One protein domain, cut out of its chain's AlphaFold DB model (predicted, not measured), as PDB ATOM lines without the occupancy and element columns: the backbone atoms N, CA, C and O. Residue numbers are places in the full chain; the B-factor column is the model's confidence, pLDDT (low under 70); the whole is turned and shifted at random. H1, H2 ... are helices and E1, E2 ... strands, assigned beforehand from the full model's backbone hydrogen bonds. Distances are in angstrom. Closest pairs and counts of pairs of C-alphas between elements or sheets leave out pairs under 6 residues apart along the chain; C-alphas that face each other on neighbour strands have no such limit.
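AT A GLANCE: This is residues 15 to 123 of the 1015 residues of the protein "Stork_head domain-containing protein" of Trichoplusia ni (UniProt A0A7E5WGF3). A strongly twisted sheet of five antiparallel strands has two helices, H2 and H4, over one face and no named helix over the other, while H3 packs on both of these helices without being on the sheet. Little H1 lies away from the sheet and from the other helices, on the stretch that leads from E1 to H2. The printed part has 109 residues with four named helices and five named strands, in the order E1, H1, H2, H3, E2, E3, H4, E4, E5 along the chain; the sheet's order is E2, E3, E1, E4, E5, and the class is mixed, helices and strands. It is compact, with a radius of gyration of the C-alphas of 13.1 A, and rounded, with spans of 37 by 33 by 25 A.

HOW THE PARTS SIT: In the sheet, inner strand E1, residues 18 to 24, is the antiparallel neighbour of E4, residues 105 to 113, at 158 degrees, with N 20 and O 110 2.8 A apart and N 107 and O 22 2.9 A apart, both within hydrogen-bond range. E1 also has E3, residues 76 to 80, as antiparallel neighbour at 153 degrees, with N 21 and O 77 at 2.8 A. E3 forms a hairpin with edge strand E2, residues 67 to 72, where N 72 and O 76 are 2.8 A apart. E4 forms a hairpin with edge strand E5, residues 116 to 120, at 132 degrees, where N 118 and O 111 are 2.8 A apart. From edge to edge the strands' lines turn by 106 degrees. H4, residues 83 to 94, is on the sheet at a height of 9.2 A, over E1 and E4, and runs slantwise to the strands, at 36 degrees to E4 on the local plane. The closest C-alphas of H4 and E4 are those of Tyr 93 and Leu 109, 7.4 A apart. E3, H4 and E4 make a split strand-helix-strand unit, two strands running the same way with E1 between them in the sheet, and its crossover is right-handed. H2, residues 39 to 50, is on the sheet at a height of 8.3 A, over E3 and only just not over E2, on which 2 of its 12 C-alphas fall; it runs across the strands, at 68 degrees to E3 on the local plane. The closest C-alphas of H2 and E2 are those of Gly 39 and Tyr 71, 5.1 A apart. H2 and H4 make two layers with the sheet, helices on one face of it, and are apart from each other. H3, residues 57 to 65, is not on the sheet. H3 touches H4 at a steep tilt of 56 degrees, opposite ways, the C-alphas of Ala 62 and Ala 85 being closest at 4.2 A. H3 forms a helical hairpin with H2, at a shallow tilt of 20 degrees, opposite ways; H2 touches it with residues 47 to 50 alone, and the C-alphas of Leu 47 and Thr 63 are closest at 5.9 A. H1, residues 33 to 36, touches no helix and is not on the sheet. In H2, H3 and H4 every O i to N i+4 pair is within hydrogen-bond range; H1 is too short for such a pair.

IN THESE COORDINATES: E1 begins at C-alpha 18, at (143.331, 189.102, 164.982), and is 19.3 A long. E4 is the longest strand, 24.0 A. E2, E3 and E5 measure 15.2 A, 13.2 A and 12.5 A, and E5 ends at C-alpha 120, at (145.033, 189.857, 152.951). H2 is 16.7 A long and begins at C-alpha 39, at (157.598, 190.146, 170.062); H4 is 16.1 A, H3 12.7 A and H1 5.9 A.

THE WHOLE: The two C-alphas farthest apart are those of Pro 30 and Gly 57, at 38.0 A. The printed part has no cut, and no link is long; the links E1 to H1, H2 to H3 and H4 to E4 are short, and the others tight. The mean pLDDT of the printed part is 85.5, with residue 15 and residues 27 to 36, of which 33 to 36 belong to H1, under 70.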
ATOM      1  N   LEU A  15     142.215 182.327 168.697       68.50
ATOM      2  CA  LEU A  15     142.552 183.600 168.066       68.50
ATOM      3  C   LEU A  15     141.438 183.975 167.083       68.50
ATOM      4  O   LEU A  15     141.427 183.543 165.932       68.50
ATOM      5  N   GLN A  16     140.495 184.780 167.562       72.50
ATOM      6  CA  GLN A  16     139.436 185.382 166.760       72.50
ATOM      7  C   GLN A  16     139.746 186.858 166.502       72.50
ATOM      8  O   GLN A  16     140.192 187.577 167.399       72.50
ATOM      9  N   ARG A  17     139.448 187.329 165.286       79.88
ATOM     10  CA  ARG A  17     139.501 188.751 164.895       79.88
ATOM     11  C   ARG A  17     140.878 189.388 165.150       79.88
ATOM     12  O   ARG A  17     140.967 190.525 165.610       79.88
ATOM     13  N   CYS A  18     141.943 188.645 164.861       89.06
ATOM     14  CA  CYS A  18     143.331 189.102 164.982       89.06
ATOM     15  C   CYS A  18     143.975 189.264 163.596       89.06
ATOM     16  O   CYS A  18     143.542 188.645 162.630       89.06
ATOM     17  N   LEU A  19     145.033 190.068 163.503       92.50
ATOM     18  CA  LEU A  19     145.896 190.186 162.327       92.50
ATOM     19  C   LEU A  19     147.245 189.510 162.592       92.50
ATOM     20  O   LEU A  19     147.927 189.852 163.557       92.50
ATOM     21  N   ALA A  20     147.648 188.605 161.703       93.12
ATOM     22  CA  ALA A  20     149.020 188.134 161.559       93.12
ATOM     23  C   ALA A  20     149.788 189.092 160.640       93.12
ATOM     24  O   ALA A  20     149.484 189.191 159.451       93.12
ATOM     25  N   ILE A  21     150.801 189.778 161.164       93.19
ATOM     26  CA  ILE A  21     151.733 190.592 160.377       93.19
ATOM     27  C   ILE A  21     153.019 189.785 160.211       93.19
ATOM     28  O   ILE A  21     153.762 189.606 161.175       93.19
ATOM     29  N   GLN A  22     153.288 189.289 159.002       91.81
ATOM     30  CA  GLN A  22     154.524 188.567 158.713       91.81
ATOM     31  C   GLN A  22     155.653 189.567 158.457       91.81
ATOM     32  O   GLN A  22     155.637 190.307 157.468       91.81
ATOM     33  N   LEU A  23     156.639 189.567 159.347       91.25
ATOM     34  CA  LEU A  23     157.800 190.443 159.323       91.25
ATOM     35  C   LEU A  23     159.062 189.634 159.017       91.25
ATOM     36  O   LEU A  23     159.251 188.539 159.537       91.25
ATOM     37  N   THR A  24     159.946 190.185 158.190       88.56
ATOM     38  CA  THR A  24     161.282 189.621 157.943       88.56
ATOM     39  C   THR A  24     162.352 190.689 158.101       88.56
ATOM     40  O   THR A  24     162.085 191.888 158.006       88.56
ATOM     41  N   LYS A  25     163.581 190.256 158.362       84.19
ATOM     42  CA  LYS A  25     164.748 191.112 158.572       84.19
ATOM     43  C   LYS A  25     165.627 191.038 157.319       84.19
ATOM     44  O   LYS A  25     165.983 189.932 156.922       84.19
ATOM     45  N   PRO A  26     165.944 192.157 156.644       74.56
ATOM     46  CA  PRO A  26     166.703 192.115 155.401       74.56
ATOM     47  C   PRO A  26     168.194 191.846 155.659       74.56
ATOM     48  O   PRO A  26     168.836 192.549 156.440       74.56
ATOM     49  N   GLY A  27     168.738 190.860 154.940       64.50
ATOM     50  CA  GLY A  27     170.107 190.354 155.092       64.50
ATOM     51  C   GLY A  27     170.185 189.112 155.987       64.50
ATOM     52  O   GLY A  27     169.311 188.893 156.823       64.50
ATOM     53  N   ASN A  28     171.238 188.304 155.818       54.25
ATOM     54  CA  ASN A  28     171.470 187.095 156.617       54.25
ATOM     55  C   ASN A  28     171.830 187.459 158.068       54.25
ATOM     56  O   ASN A  28     173.000 187.467 158.455       54.25
ATOM     57  N   ALA A  29     170.819 187.742 158.885       59.03
ATOM     58  CA  ALA A  29     170.924 187.469 160.308       59.03
ATOM     59  C   ALA A  29     171.114 185.947 160.481       59.03
ATOM     60  O   ALA A  29     170.415 185.197 159.801       59.03
ATOM     61  N   PRO A  30     172.043 185.483 161.340       57.06
ATOM     62  CA  PRO A  30     172.124 184.078 161.730       57.06
ATOM     63  C   PRO A  30     170.753 183.527 162.127       57.06
ATOM     64  O   PRO A  30     169.986 184.240 162.781       57.06
ATOM     65  N   ASP A  31     170.463 182.280 161.753       60.06
ATOM     66  CA  ASP A  31     169.119 181.694 161.859       60.06
ATOM     67  C   ASP A  31     168.564 181.645 163.295       60.06
ATOM     68  O   ASP A  31     167.359 181.514 163.454       60.06
ATOM     69  N   ASP A  32     169.398 181.837 164.324       59.22
ATOM     70  CA  ASP A  32     169.022 181.882 165.748       59.22
ATOM     71  C   ASP A  32     168.594 183.279 166.255       59.22
ATOM     72  O   ASP A  32     168.187 183.431 167.407       59.22
ATOM     73  N   PHE A  33     168.702 184.349 165.449       62.28
ATOM     74  CA  PHE A  33     168.545 185.729 165.956       62.28
ATOM     75  C   PHE A  33     167.161 186.037 166.549       62.28
ATOM     76  O   PHE A  33     167.044 186.945 167.376       62.28
ATOM     77  N   TRP A  34     166.131 185.282 166.156       63.59
ATOM     78  CA  TRP A  34     164.774 185.378 166.697       63.59
ATOM     79  C   TRP A  34     164.695 185.028 168.187       63.59
ATOM     80  O   TRP A  34     163.805 185.537 168.863       63.59
ATOM     81  N   MET A  35     165.636 184.240 168.728       60.69
ATOM     82  CA  MET A  35     165.689 183.898 170.160       60.69
ATOM     83  C   MET A  35     165.836 185.138 171.057       60.69
ATOM     84  O   MET A  35     165.523 185.093 172.244       60.69
ATOM     85  N   TYR A  36     166.300 186.252 170.484       65.69
ATOM     86  CA  TYR A  36     166.488 187.537 171.153       65.69
ATOM     87  C   TYR A  36     165.478 188.607 170.685       65.69
ATOM     88  O   TYR A  36     165.552 189.761 171.113       65.69
ATOM     89  N   GLU A  37     164.528 188.257 169.809       70.50
ATOM     90  CA  GLU A  37     163.484 189.163 169.319       70.50
ATOM     91  C   GLU A  37     162.234 189.080 170.203       70.50
ATOM     92  O   GLU A  37     161.324 188.294 169.963       70.50
ATOM     93  N   SER A  38     162.159 189.947 171.219       84.69
ATOM     94  CA  SER A  38     160.920 190.128 171.983       84.69
ATOM     95  C   SER A  38     159.801 190.636 171.066       84.69
ATOM     96  O   SER A  38     159.839 191.780 170.593       84.69
ATOM     97  N   GLY A  39     158.771 189.811 170.869       86.75
ATOM     98  CA  GLY A  39     157.598 190.146 170.062       86.75
ATOM     99  C   GLY A  39     156.883 191.418 170.529       86.75
ATOM    100  O   GLY A  39     156.386 192.194 169.710       86.75
ATOM    101  N   TYR A  40     156.926 191.714 171.831       89.62
ATOM    102  CA  TYR A  40     156.393 192.956 172.393       89.62
ATOM    103  C   TYR A  40     157.212 194.201 172.001       89.62
ATOM    104  O   TYR A  40     156.636 195.246 171.695       89.62
ATOM    105  N   LEU A  41     158.548 194.114 171.939       90.12
ATOM    106  CA  LEU A  41     159.379 195.214 171.427       90.12
ATOM    107  C   LEU A  41     159.181 195.412 169.917       90.12
ATOM    108  O   LEU A  41     159.196 196.550 169.436       90.12
ATOM    109  N   LEU A  42     158.944 194.328 169.173       89.75
ATOM    110  CA  LEU A  42     158.594 194.372 167.752       89.75
ATOM    111  C   LEU A  42     157.222 195.040 167.534       89.75
ATOM    112  O   LEU A  42     157.092 195.916 166.677       89.75
ATOM    113  N   PHE A  43     156.237 194.722 168.380       93.19
ATOM    114  CA  PHE A  43     154.930 195.382 168.440       93.19
ATOM    115  C   PHE A  43     155.046 196.877 168.765       93.19
ATOM    116  O   PHE A  43     154.565 197.714 168.003       93.19
ATOM    117  N   GLN A  44     155.746 197.246 169.841       92.88
ATOM    118  CA  GLN A  44     155.958 198.651 170.206       92.88
ATOM    119  C   GLN A  44     156.668 199.423 169.079       92.88
ATOM    120  O   GLN A  44     156.325 200.571 168.781       92.88
ATOM    121  N   SER A  45     157.610 198.771 168.394       91.81
ATOM    122  CA  SER A  45     158.298 199.315 167.224       91.81
ATOM    123  C   SER A  45     157.350 199.529 166.037       91.81
ATOM    124  O   SER A  45     157.380 200.614 165.448       91.81
ATOM    125  N   PHE A  46     156.467 198.566 165.735       93.50
ATOM    126  CA  PHE A  46     155.400 198.678 164.730       93.50
ATOM    127  C   PHE A  46     154.458 199.857 165.016       93.50
ATOM    128  O   PHE A  46     154.212 200.682 164.129       93.50
ATOM    129  N   LEU A  47     153.994 199.998 166.266       93.75
ATOM    130  CA  LEU A  47     153.163 201.134 166.678       93.75
ATOM    131  C   LEU A  47     153.914 202.458 166.488       93.75
ATOM    132  O   LEU A  47     153.392 203.402 165.894       93.75
ATOM    133  N   SER A  48     155.176 202.520 166.926       91.38
ATOM    134  CA  SER A  48     156.003 203.728 166.821       91.38
ATOM    135  C   SER A  48     156.293 204.152 165.376       91.38
ATOM    136  O   SER A  48     156.616 205.318 165.137       91.38
ATOM    137  N   ALA A  49     156.233 203.227 164.415       91.06
ATOM    138  CA  ALA A  49     156.405 203.514 162.996       91.06
ATOM    139  C   ALA A  49     155.124 204.126 162.407       91.06
ATOM    140  O   ALA A  49     155.175 205.200 161.808       91.06
ATOM    141  N   ASN A  50     153.969 203.501 162.651       92.62
ATOM    142  CA  ASN A  50     152.689 203.908 162.064       92.62
ATOM    143  C   ASN A  50     152.063 205.141 162.744       92.62
ATOM    144  O   ASN A  50     151.461 205.976 162.069       92.62
ATOM    145  N   ALA A  51     152.308 205.363 164.040       88.50
ATOM    146  CA  ALA A  51     151.862 206.564 164.760       88.50
ATOM    147  C   ALA A  51     152.509 207.883 164.263       88.50
ATOM    148  O   ALA A  51     152.076 208.977 164.639       88.50
ATOM    149  N   LYS A  52     153.540 207.806 163.405       84.69
ATOM    150  CA  LYS A  52     154.176 208.962 162.741       84.69
ATOM    151  C   LYS A  52     153.468 209.376 161.443       84.69
ATOM    152  O   LYS A  52     153.755 210.452 160.919       84.69
ATOM    153  N   CYS A  53     152.529 208.575 160.931       84.81
ATOM    154  CA  CYS A  53     151.818 208.807 159.667       84.81
ATOM    155  C   CYS A  53     150.712 209.878 159.785       84.81
ATOM    156  O   CYS A  53     149.559 209.644 159.433       84.81
ATOM    157  N   TRP A  54     151.043 211.074 160.289       83.00
ATOM    158  CA  TRP A  54     150.077 212.113 160.692       83.00
ATOM    159  C   TRP A  54     149.163 212.650 159.576       83.00
ATOM    160  O   TRP A  54     148.164 213.303 159.876       83.00
ATOM    161  N   TRP A  55     149.484 212.398 158.304       85.06
ATOM    162  CA  TRP A  55     148.617 212.719 157.162       85.06
ATOM    163  C   TRP A  55     147.408 211.775 157.049       85.06
ATOM    164  O   TRP A  55     146.370 212.177 156.523       85.06
ATOM    165  N   ALA A  56     147.534 210.553 157.572       85.62
ATOM    166  CA  ALA A  56     146.508 209.518 157.625       85.62
ATOM    167  C   ALA A  56     145.994 209.381 159.069       85.62
ATOM    168  O   ALA A  56     146.299 208.418 159.773       85.62
ATOM    169  N   GLY A  57     145.211 210.366 159.525       85.62
ATOM    170  CA  GLY A  57     144.719 210.437 160.910       85.62
ATOM    171  C   GLY A  57     144.000 209.168 161.387       85.62
ATOM    172  O   GLY A  57     144.207 208.752 162.523       85.62
ATOM    173  N   ALA A  58     143.247 208.506 160.501       88.44
ATOM    174  CA  ALA A  58     142.613 207.218 160.784       88.44
ATOM    175  C   ALA A  58     143.636 206.110 161.100       88.44
ATOM    176  O   ALA A  58     143.444 205.382 162.065       88.44
ATOM    177  N   LEU A  59     144.747 206.012 160.356       91.19
ATOM    178  CA  LEU A  59     145.800 205.024 160.627       91.19
ATOM    179  C   LEU A  59     146.509 205.318 161.952       91.19
ATOM    180  O   LEU A  59     146.764 204.397 162.722       91.19
ATOM    181  N   ALA A  60     146.795 206.589 162.246       90.38
ATOM    182  CA  ALA A  60     147.418 206.975 163.511       90.38
ATOM    183  C   ALA A  60     146.506 206.693 164.725       90.38
ATOM    184  O   ALA A  60     147.001 206.227 165.749       90.38
ATOM    185  N   ALA A  61     145.193 206.919 164.598       89.81
ATOM    186  CA  ALA A  61     144.202 206.574 165.621       89.81
ATOM    187  C   ALA A  61     144.044 205.053 165.773       89.81
ATOM    188  O   ALA A  61     144.214 204.534 166.870       89.81
ATOM    189  N   ALA A  62     143.841 204.330 164.665       92.12
ATOM    190  CA  ALA A  62     143.767 202.870 164.648       92.12
ATOM    191  C   ALA A  62     144.991 202.232 165.316       92.12
ATOM    192  O   ALA A  62     144.833 201.350 166.149       92.12
ATOM    193  N   THR A  63     146.198 202.735 165.022       92.00
ATOM    194  CA  THR A  63     147.462 202.286 165.637       92.00
ATOM    195  C   THR A  63     147.451 202.419 167.166       92.00
ATOM    196  O   THR A  63     148.038 201.582 167.845       92.00
ATOM    197  N   ALA A  64     146.781 203.428 167.728       90.00
ATOM    198  CA  ALA A  64     146.665 203.610 169.177       90.00
ATOM    199  C   ALA A  64     145.627 202.677 169.839       90.00
ATOM    200  O   ALA A  64     145.680 202.481 171.050       90.00
ATOM    201  N   GLU A  65     144.710 202.087 169.062       91.50
ATOM    202  CA  GLU A  65     143.710 201.111 169.530       91.50
ATOM    203  C   GLU A  65     144.184 199.648 169.420       91.50
ATOM    204  O   GLU A  65     143.510 198.739 169.917       91.50
ATOM    205  N   LEU A  66     145.331 199.400 168.774       93.00
ATOM    206  CA  LEU A  66     145.900 198.059 168.614       93.00
ATOM    207  C   LEU A  66     146.413 197.500 169.947       93.00
ATOM    208  O   LEU A  66     146.988 198.207 170.776       93.00
ATOM    209  N   ARG A  67     146.261 196.188 170.118       92.38
ATOM    210  CA  ARG A  67     146.698 195.414 171.282       92.38
ATOM    211  C   ARG A  67     147.606 194.276 170.830       92.38
ATOM    212  O   ARG A  67     147.352 193.649 169.802       92.38
ATOM    213  N   TYR A  68     148.637 193.988 171.617       92.62
ATOM    214  CA  TYR A  68     149.466 192.801 171.426       92.62
ATOM    215  C   TYR A  68     148.614 191.553 171.682       92.62
ATOM    216  O   TYR A  68     148.056 191.418 172.770       92.62
ATOM    217  N   ALA A  69     148.490 190.673 170.687       88.62
ATOM    218  CA  ALA A  69     147.838 189.368 170.845       88.62
ATOM    219  C   ALA A  69     148.857 188.229 171.034       88.62
ATOM    220  O   ALA A  69     148.491 187.149 171.484       88.62
ATOM    221  N   GLY A  70     150.127 188.477 170.702       88.56
ATOM    222  CA  GLY A  70     151.231 187.530 170.822       88.56
ATOM    223  C   GLY A  70     152.248 187.693 169.694       88.56
ATOM    224  O   GLY A  70     152.140 188.575 168.839       88.56
ATOM    225  N   TYR A  71     153.223 186.798 169.671       88.94
ATOM    226  CA  TYR A  71     154.195 186.648 168.596       88.94
ATOM    227  C   TYR A  71     154.400 185.158 168.352       88.94
ATOM    228  O   TYR A  71     154.464 184.374 169.298       88.94
ATOM    229  N   VAL A  72     154.451 184.775 167.081       86.75
ATOM    230  CA  VAL A  72     154.724 183.412 166.631       86.75
ATOM    231  C   VAL A  72     156.058 183.444 165.905       86.75
ATOM    232  O   VAL A  72     156.242 184.150 164.909       86.75
ATOM    233  N   CYS A  73     157.011 182.696 166.445       78.75
ATOM    234  CA  CYS A  73     158.356 182.643 165.908       78.75
ATOM    235  C   CYS A  73     158.405 181.840 164.585       78.75
ATOM    236  O   CYS A  73     157.752 180.797 164.501       78.75
ATOM    237  N   PRO A  74     159.192 182.257 163.571       81.94
ATOM    238  CA  PRO A  74     159.895 183.535 163.446       81.94
ATOM    239  C   PRO A  74     159.038 184.614 162.762       81.94
ATOM    240  O   PRO A  74     158.415 184.383 161.725       81.94
ATOM    241  N   GLY A  75     159.074 185.836 163.298       83.50
ATOM    242  CA  GLY A  75     158.645 187.047 162.592       83.50
ATOM    243  C   GLY A  75     157.137 187.288 162.446       83.50
ATOM    244  O   GLY A  75     156.761 188.315 161.883       83.50
ATOM    245  N   VAL A  76     156.244 186.420 162.934       89.75
ATOM    246  CA  VAL A  76     154.789 186.637 162.813       89.75
ATOM    247  C   VAL A  76     154.254 187.351 164.055       89.75
ATOM    248  O   VAL A  76     154.016 186.753 165.100       89.75
ATOM    249  N   LEU A  77     154.042 188.661 163.937       91.75
ATOM    250  CA  LEU A  77     153.463 189.491 164.993       91.75
ATOM    251  C   LEU A  77     151.929 189.388 164.975       91.75
ATOM    252  O   LEU A  77     151.306 189.682 163.955       91.75
ATOM    253  N   LEU A  78     151.318 189.024 166.107       92.44
ATOM    254  CA  LEU A  78     149.864 188.931 166.260       92.44
ATOM    255  C   LEU A  78     149.298 190.202 166.905       92.44
ATOM    256  O   LEU A  78     149.711 190.616 167.993       92.44
ATOM    257  N   VAL A  79     148.306 190.805 166.252       93.69
ATOM    258  CA  VAL A  79     147.691 192.069 166.679       93.69
ATOM    259  C   VAL A  79     146.171 191.943 166.761       93.69
ATOM    260  O   VAL A  79     145.517 191.612 165.778       93.69
ATOM    261  N   ALA A  80     145.603 192.277 167.918       91.69
ATOM    262  CA  ALA A  80     144.162 192.446 168.116       91.69
ATOM    263  C   ALA A  80     143.797 193.942 168.183       91.69
ATOM    264  O   ALA A  80     144.668 194.807 168.283       91.69
ATOM    265  N   GLY A  81     142.508 194.277 168.151       91.19
ATOM    266  CA  GLY A  81     142.047 195.663 168.256       91.19
ATOM    267  C   GLY A  81     140.547 195.805 168.018       91.19
ATOM    268  O   GLY A  81     139.836 194.814 167.862       91.19
ATOM    269  N   ALA A  82     140.057 197.044 167.965       90.44
ATOM    270  CA  ALA A  82     138.702 197.306 167.484       90.44
ATOM    271  C   ALA A  82     138.581 196.909 165.993       90.44
ATOM    272  O   ALA A  82     139.523 197.162 165.236       90.44
ATOM    273  N   PRO A  83     137.442 196.366 165.516       88.69
ATOM    274  CA  PRO A  83     137.296 195.944 164.115       88.69
ATOM    275  C   PRO A  83     137.644 197.047 163.103       88.69
ATOM    276  O   PRO A  83     138.419 196.812 162.183       88.69
ATOM    277  N   ARG A  84     137.199 198.287 163.364       89.81
ATOM    278  CA  ARG A  84     137.520 199.483 162.560       89.81
ATOM    279  C   ARG A  84     139.024 199.789 162.499       89.81
ATOM    280  O   ARG A  84     139.521 200.256 161.473       89.81
ATOM    281  N   ALA A  85     139.759 199.536 163.583       91.69
ATOM    282  CA  ALA A  85     141.206 199.723 163.627       91.69
ATOM    283  C   ALA A  85     141.923 198.658 162.783       91.69
ATOM    284  O   ALA A  85     142.793 198.992 161.980       91.69
ATOM    285  N   LEU A  86     141.497 197.395 162.892       91.81
ATOM    286  CA  LEU A  86     142.021 196.286 162.087       91.81
ATOM    287  C   LEU A  86     141.720 196.491 160.593       91.81
ATOM    288  O   LEU A  86     142.626 196.395 159.771       91.81
ATOM    289  N   GLU A  87     140.496 196.885 160.235       91.38
ATOM    290  CA  GLU A  87     140.108 197.297 158.875       91.38
ATOM    291  C   GLU A  87     140.980 198.442 158.338       91.38
ATOM    292  O   GLU A  87     141.398 198.423 157.179       91.38
ATOM    293  N   THR A  88     141.323 199.416 159.185       92.69
ATOM    294  CA  THR A  88     142.216 200.522 158.812       92.69
ATOM    295  C   THR A  88     143.654 200.041 158.568       92.69
ATOM    296  O   THR A  88     144.294 200.509 157.624       92.69
ATOM    297  N   VAL A  89     144.155 199.078 159.353       92.94
ATOM    298  CA  VAL A  89     145.470 198.441 159.141       92.94
ATOM    299  C   VAL A  89     145.475 197.592 157.862       92.94
ATOM    300  O   VAL A  89     146.378 197.767 157.042       92.94
ATOM    301  N   ARG A  90     144.442 196.765 157.626       91.25
ATOM    302  CA  ARG A  90     144.228 196.039 156.356       91.25
ATOM    303  C   ARG A  90     144.247 197.001 155.173       91.25
ATOM    304  O   ARG A  90     144.991 196.797 154.222       91.25
ATOM    305  N   GLY A  91     143.484 198.092 155.254       90.69
ATOM    306  CA  GLY A  91     143.419 199.112 154.212       90.69
ATOM    307  C   GLY A  91     144.753 199.827 153.979       90.69
ATOM    308  O   GLY A  91     145.080 200.141 152.837       90.69
ATOM    309  N   ALA A  92     145.539 200.086 155.027       91.25
ATOM    310  CA  ALA A  92     146.869 200.683 154.904       91.25
ATOM    311  C   ALA A  92     147.892 199.717 154.279       91.25
ATOM    312  O   ALA A  92     148.743 200.147 153.497       91.25
ATOM    313  N   TYR A  93     147.795 198.418 154.576       91.69
ATOM    314  CA  TYR A  93     148.590 197.379 153.919       91.69
ATOM    315  C   TYR A  93     148.193 197.224 152.446       91.69
ATOM    316  O   TYR A  93     149.045 197.297 151.566       91.69
ATOM    317  N   ALA A  94     146.891 197.143 152.160       89.75
ATOM    318  CA  ALA A  94     146.348 197.038 150.807       89.75
ATOM    319  C   ALA A  94     146.700 198.239 149.906       89.75
ATOM    320  O   ALA A  94     146.724 198.092 148.689       89.75
ATOM    321  N   ARG A  95     147.012 199.414 150.471       88.31
ATOM    322  CA  ARG A  95     147.513 200.586 149.723       88.31
ATOM    323  C   ARG A  95     149.040 200.717 149.724       88.31
ATOM    324  O   ARG A  95     149.556 201.708 149.219       88.31
ATOM    325  N   SER A  96     149.774 199.750 150.276       87.75
ATOM    326  CA  SER A  96     151.241 199.771 150.429       87.75
ATOM    327  C   SER A  96     151.788 200.939 151.274       87.75
ATOM    328  O   SER A  96     152.946 201.321 151.128       87.75
ATOM    329  N   VAL A  97     150.975 201.518 152.171       88.94
ATOM    330  CA  VAL A  97     151.365 202.669 153.018       88.94
ATOM    331  C   VAL A  97     151.662 202.297 154.472       88.94
ATOM    332  O   VAL A  97     152.289 203.092 155.179       88.94
ATOM    333  N   LEU A  98     151.258 201.103 154.921       92.00
ATOM    334  CA  LEU A  98     151.588 200.577 156.250       92.00
ATOM    335  C   LEU A  98     153.112 200.509 156.442       92.00
ATOM    336  O   LEU A  98     153.853 200.150 155.526       92.00
ATOM    337  N   LYS A  99     153.600 200.898 157.620       91.00
ATOM    338  CA  LYS A  99     155.034 200.974 157.919       91.00
ATOM    339  C   LYS A  99     155.507 199.716 158.652       91.00
ATOM    340  O   LYS A  99     154.884 199.355 159.655       91.00
ATOM    341  N   PRO A 100     156.608 199.075 158.215       91.38
ATOM    342  CA  PRO A 100     157.250 198.037 159.007       91.38
ATOM    343  C   PRO A 100     157.903 198.640 160.265       91.38
ATOM    344  O   PRO A 100     158.191 199.844 160.302       91.38
ATOM    345  N   PRO A 101     158.193 197.822 161.289       90.56
ATOM    346  CA  PRO A 101     159.125 198.192 162.348       90.56
ATOM    347  C   PRO A 101     160.513 198.547 161.775       90.56
ATOM    348  O   PRO A 101     160.905 198.009 160.736       90.56
ATOM    349  N   PRO A 102     161.308 199.406 162.440       85.00
ATOM    350  CA  PRO A 102     162.664 199.712 161.989       85.00
ATOM    351  C   PRO A 102     163.525 198.445 161.895       85.00
ATOM    352  O   PRO A 102     163.541 197.640 162.822       85.00
ATOM    353  N   THR A 103     164.279 198.298 160.801       85.38
ATOM    354  CA  THR A 103     165.066 197.096 160.432       85.38
ATOM    355  C   THR A 103     164.275 195.838 160.042       85.38
ATOM    356  O   THR A 103     164.884 194.787 159.888       85.38
ATOM    357  N   TYR A 104     162.966 195.944 159.787       88.94
ATOM    358  CA  TYR A 104     162.153 194.854 159.229       88.94
ATOM    359  C   TYR A 104     161.458 195.284 157.930       88.94
ATOM    360  O   TYR A 104     161.374 196.470 157.605       88.94
ATOM    361  N   LEU A 105     160.931 194.303 157.207       90.31
ATOM    362  CA  LEU A 105     160.024 194.432 156.072       90.31
ATOM    363  C   LEU A 105     158.735 193.667 156.400       90.31
ATOM    364  O   LEU A 105     158.796 192.628 157.055       90.31
ATOM    365  N   ILE A 106     157.578 194.154 155.945       91.38
ATOM    366  CA  ILE A 106     156.333 193.372 155.979       91.38
ATOM    367  C   ILE A 106     156.284 192.549 154.689       91.38
ATOM    368  O   ILE A 106     156.313 193.124 153.603       91.38
ATOM    369  N   CYS A 107     156.212 191.225 154.812       88.69
ATOM    370  CA  CYS A 107     156.099 190.295 153.681       88.69
ATOM    371  C   CYS A 107     154.670 189.793 153.452       88.69
ATOM    372  O   CYS A 107     154.362 189.295 152.374       88.69
ATOM    373  N   GLY A 108     153.809 189.913 154.462       87.94
ATOM    374  CA  GLY A 108     152.439 189.432 154.410       87.94
ATOM    375  C   GLY A 108     151.587 190.023 155.526       87.94
ATOM    376  O   GLY A 108     152.087 190.361 156.602       87.94
ATOM    377  N   LEU A 109     150.287 190.105 155.267       92.94
ATOM    378  CA  LEU A 109     149.256 190.343 156.266       92.94
ATOM    379  C   LEU A 109     148.222 189.220 156.130       92.94
ATOM    380  O   LEU A 109     147.855 188.861 155.012       92.94
ATOM    381  N   GLY A 110     147.756 188.667 157.243       91.56
ATOM    382  CA  GLY A 110     146.716 187.645 157.267       91.56
ATOM    383  C   GLY A 110     145.682 187.928 158.346       91.56
ATOM    384  O   GLY A 110     146.028 188.339 159.450       91.56
ATOM    385  N   ASP A 111     144.418 187.703 158.026       90.56
ATOM    386  CA  ASP A 111     143.307 187.741 158.964       90.56
ATOM    387  C   ASP A 111     143.156 186.396 159.666       90.56
ATOM    388  O   ASP A 111     143.111 185.362 159.005       90.56
ATOM    389  N   ILE A 112     143.083 186.416 160.997       88.25
ATOM    390  CA  ILE A 112     142.889 185.229 161.826       88.25
ATOM    391  C   ILE A 112     141.461 185.206 162.359       88.25
ATOM    392  O   ILE A 112     141.061 186.052 163.168       88.25
ATOM    393  N   GLU A 113     140.719 184.193 161.931       82.56
ATOM    394  CA  GLU A 113     139.393 183.845 162.427       82.56
ATOM    395  C   GLU A 113     139.380 182.336 162.698       82.56
ATOM    396  O   GLU A 113     139.848 181.556 161.873       82.56
ATOM    397  N   ASP A 114     138.972 181.937 163.905       79.25
ATOM    398  CA  ASP A 114     139.030 180.554 164.408       79.25
ATOM    399  C   ASP A 114     140.367 179.830 164.142       79.25
ATOM    400  O   ASP A 114     140.420 178.657 163.770       79.25
ATOM    401  N   CYS A 115     141.476 180.553 164.353       72.12
ATOM    402  CA  CYS A 115     142.855 180.115 164.095       72.12
ATOM    403  C   CYS A 115     143.197 179.790 162.620       72.12
ATOM    404  O   CYS A 115     144.300 179.314 162.343       72.12
ATOM    405  N   ILE A 116     142.313 180.089 161.663       79.19
ATOM    406  CA  ILE A 116     142.575 180.007 160.220       79.19
ATOM    407  C   ILE A 116     143.133 181.351 159.739       79.19
ATOM    408  O   ILE A 116     142.533 182.393 159.987       79.19
ATOM    409  N   VAL A 117     144.266 181.330 159.027       84.69
ATOM    410  CA  VAL A 117     144.892 182.536 158.458       84.69
ATOM    411  C   VAL A 117     144.441 182.739 157.010       84.69
ATOM    412  O   VAL A 117     144.880 182.023 156.109       84.69
ATOM    413  N   THR A 118     143.603 183.746 156.772       87.00
ATOM    414  CA  THR A 118     143.198 184.193 155.430       87.00
ATOM    415  C   THR A 118     144.141 185.306 154.959       87.00
ATOM    416  O   THR A 118     144.174 186.362 155.589       87.00
ATOM    417  N   PRO A 119     144.934 185.133 153.884       87.00
ATOM    418  CA  PRO A 119     145.881 186.157 153.447       87.00
ATOM    419  C   PRO A 119     145.160 187.403 152.913       87.00
ATOM    420  O   PRO A 119     144.344 187.323 151.994       87.00
ATOM    421  N   ALA A 120     145.500 188.572 153.453       86.50
ATOM    422  CA  ALA A 120     145.033 189.857 152.951       86.50
ATOM    423  C   ALA A 120     145.904 190.294 151.763       86.50
ATOM    424  O   ALA A 120     147.134 190.324 151.846       86.50
ATOM    425  N   TYR A 121     145.276 190.655 150.645       81.88
ATOM    426  CA  TYR A 121     145.994 191.023 149.426       81.88
ATOM    427  C   TYR A 121     146.547 192.452 149.484       81.88
ATOM    428  O   TYR A 121     145.833 193.407 149.797       81.88
ATOM    429  N   GLN A 122     147.819 192.609 149.115       82.56
ATOM    430  CA  GLN A 122     148.411 193.917 148.850       82.56
ATOM    431  C   GLN A 122     147.913 194.422 147.487       82.56
ATOM    432  O   GLN A 122     148.079 193.756 146.465       82.56
ATOM    433  N   GLY A 123     147.258 195.581 147.472       77.88
ATOM    434  CA  GLY A 123     146.681 196.173 146.271       77.88
ATOM    435  C   GLY A 123     147.697 196.967 145.451       77.88
ATOM    436  O   GLY A 123     148.677 197.505 145.963       77.88
TER     437      GLY A 123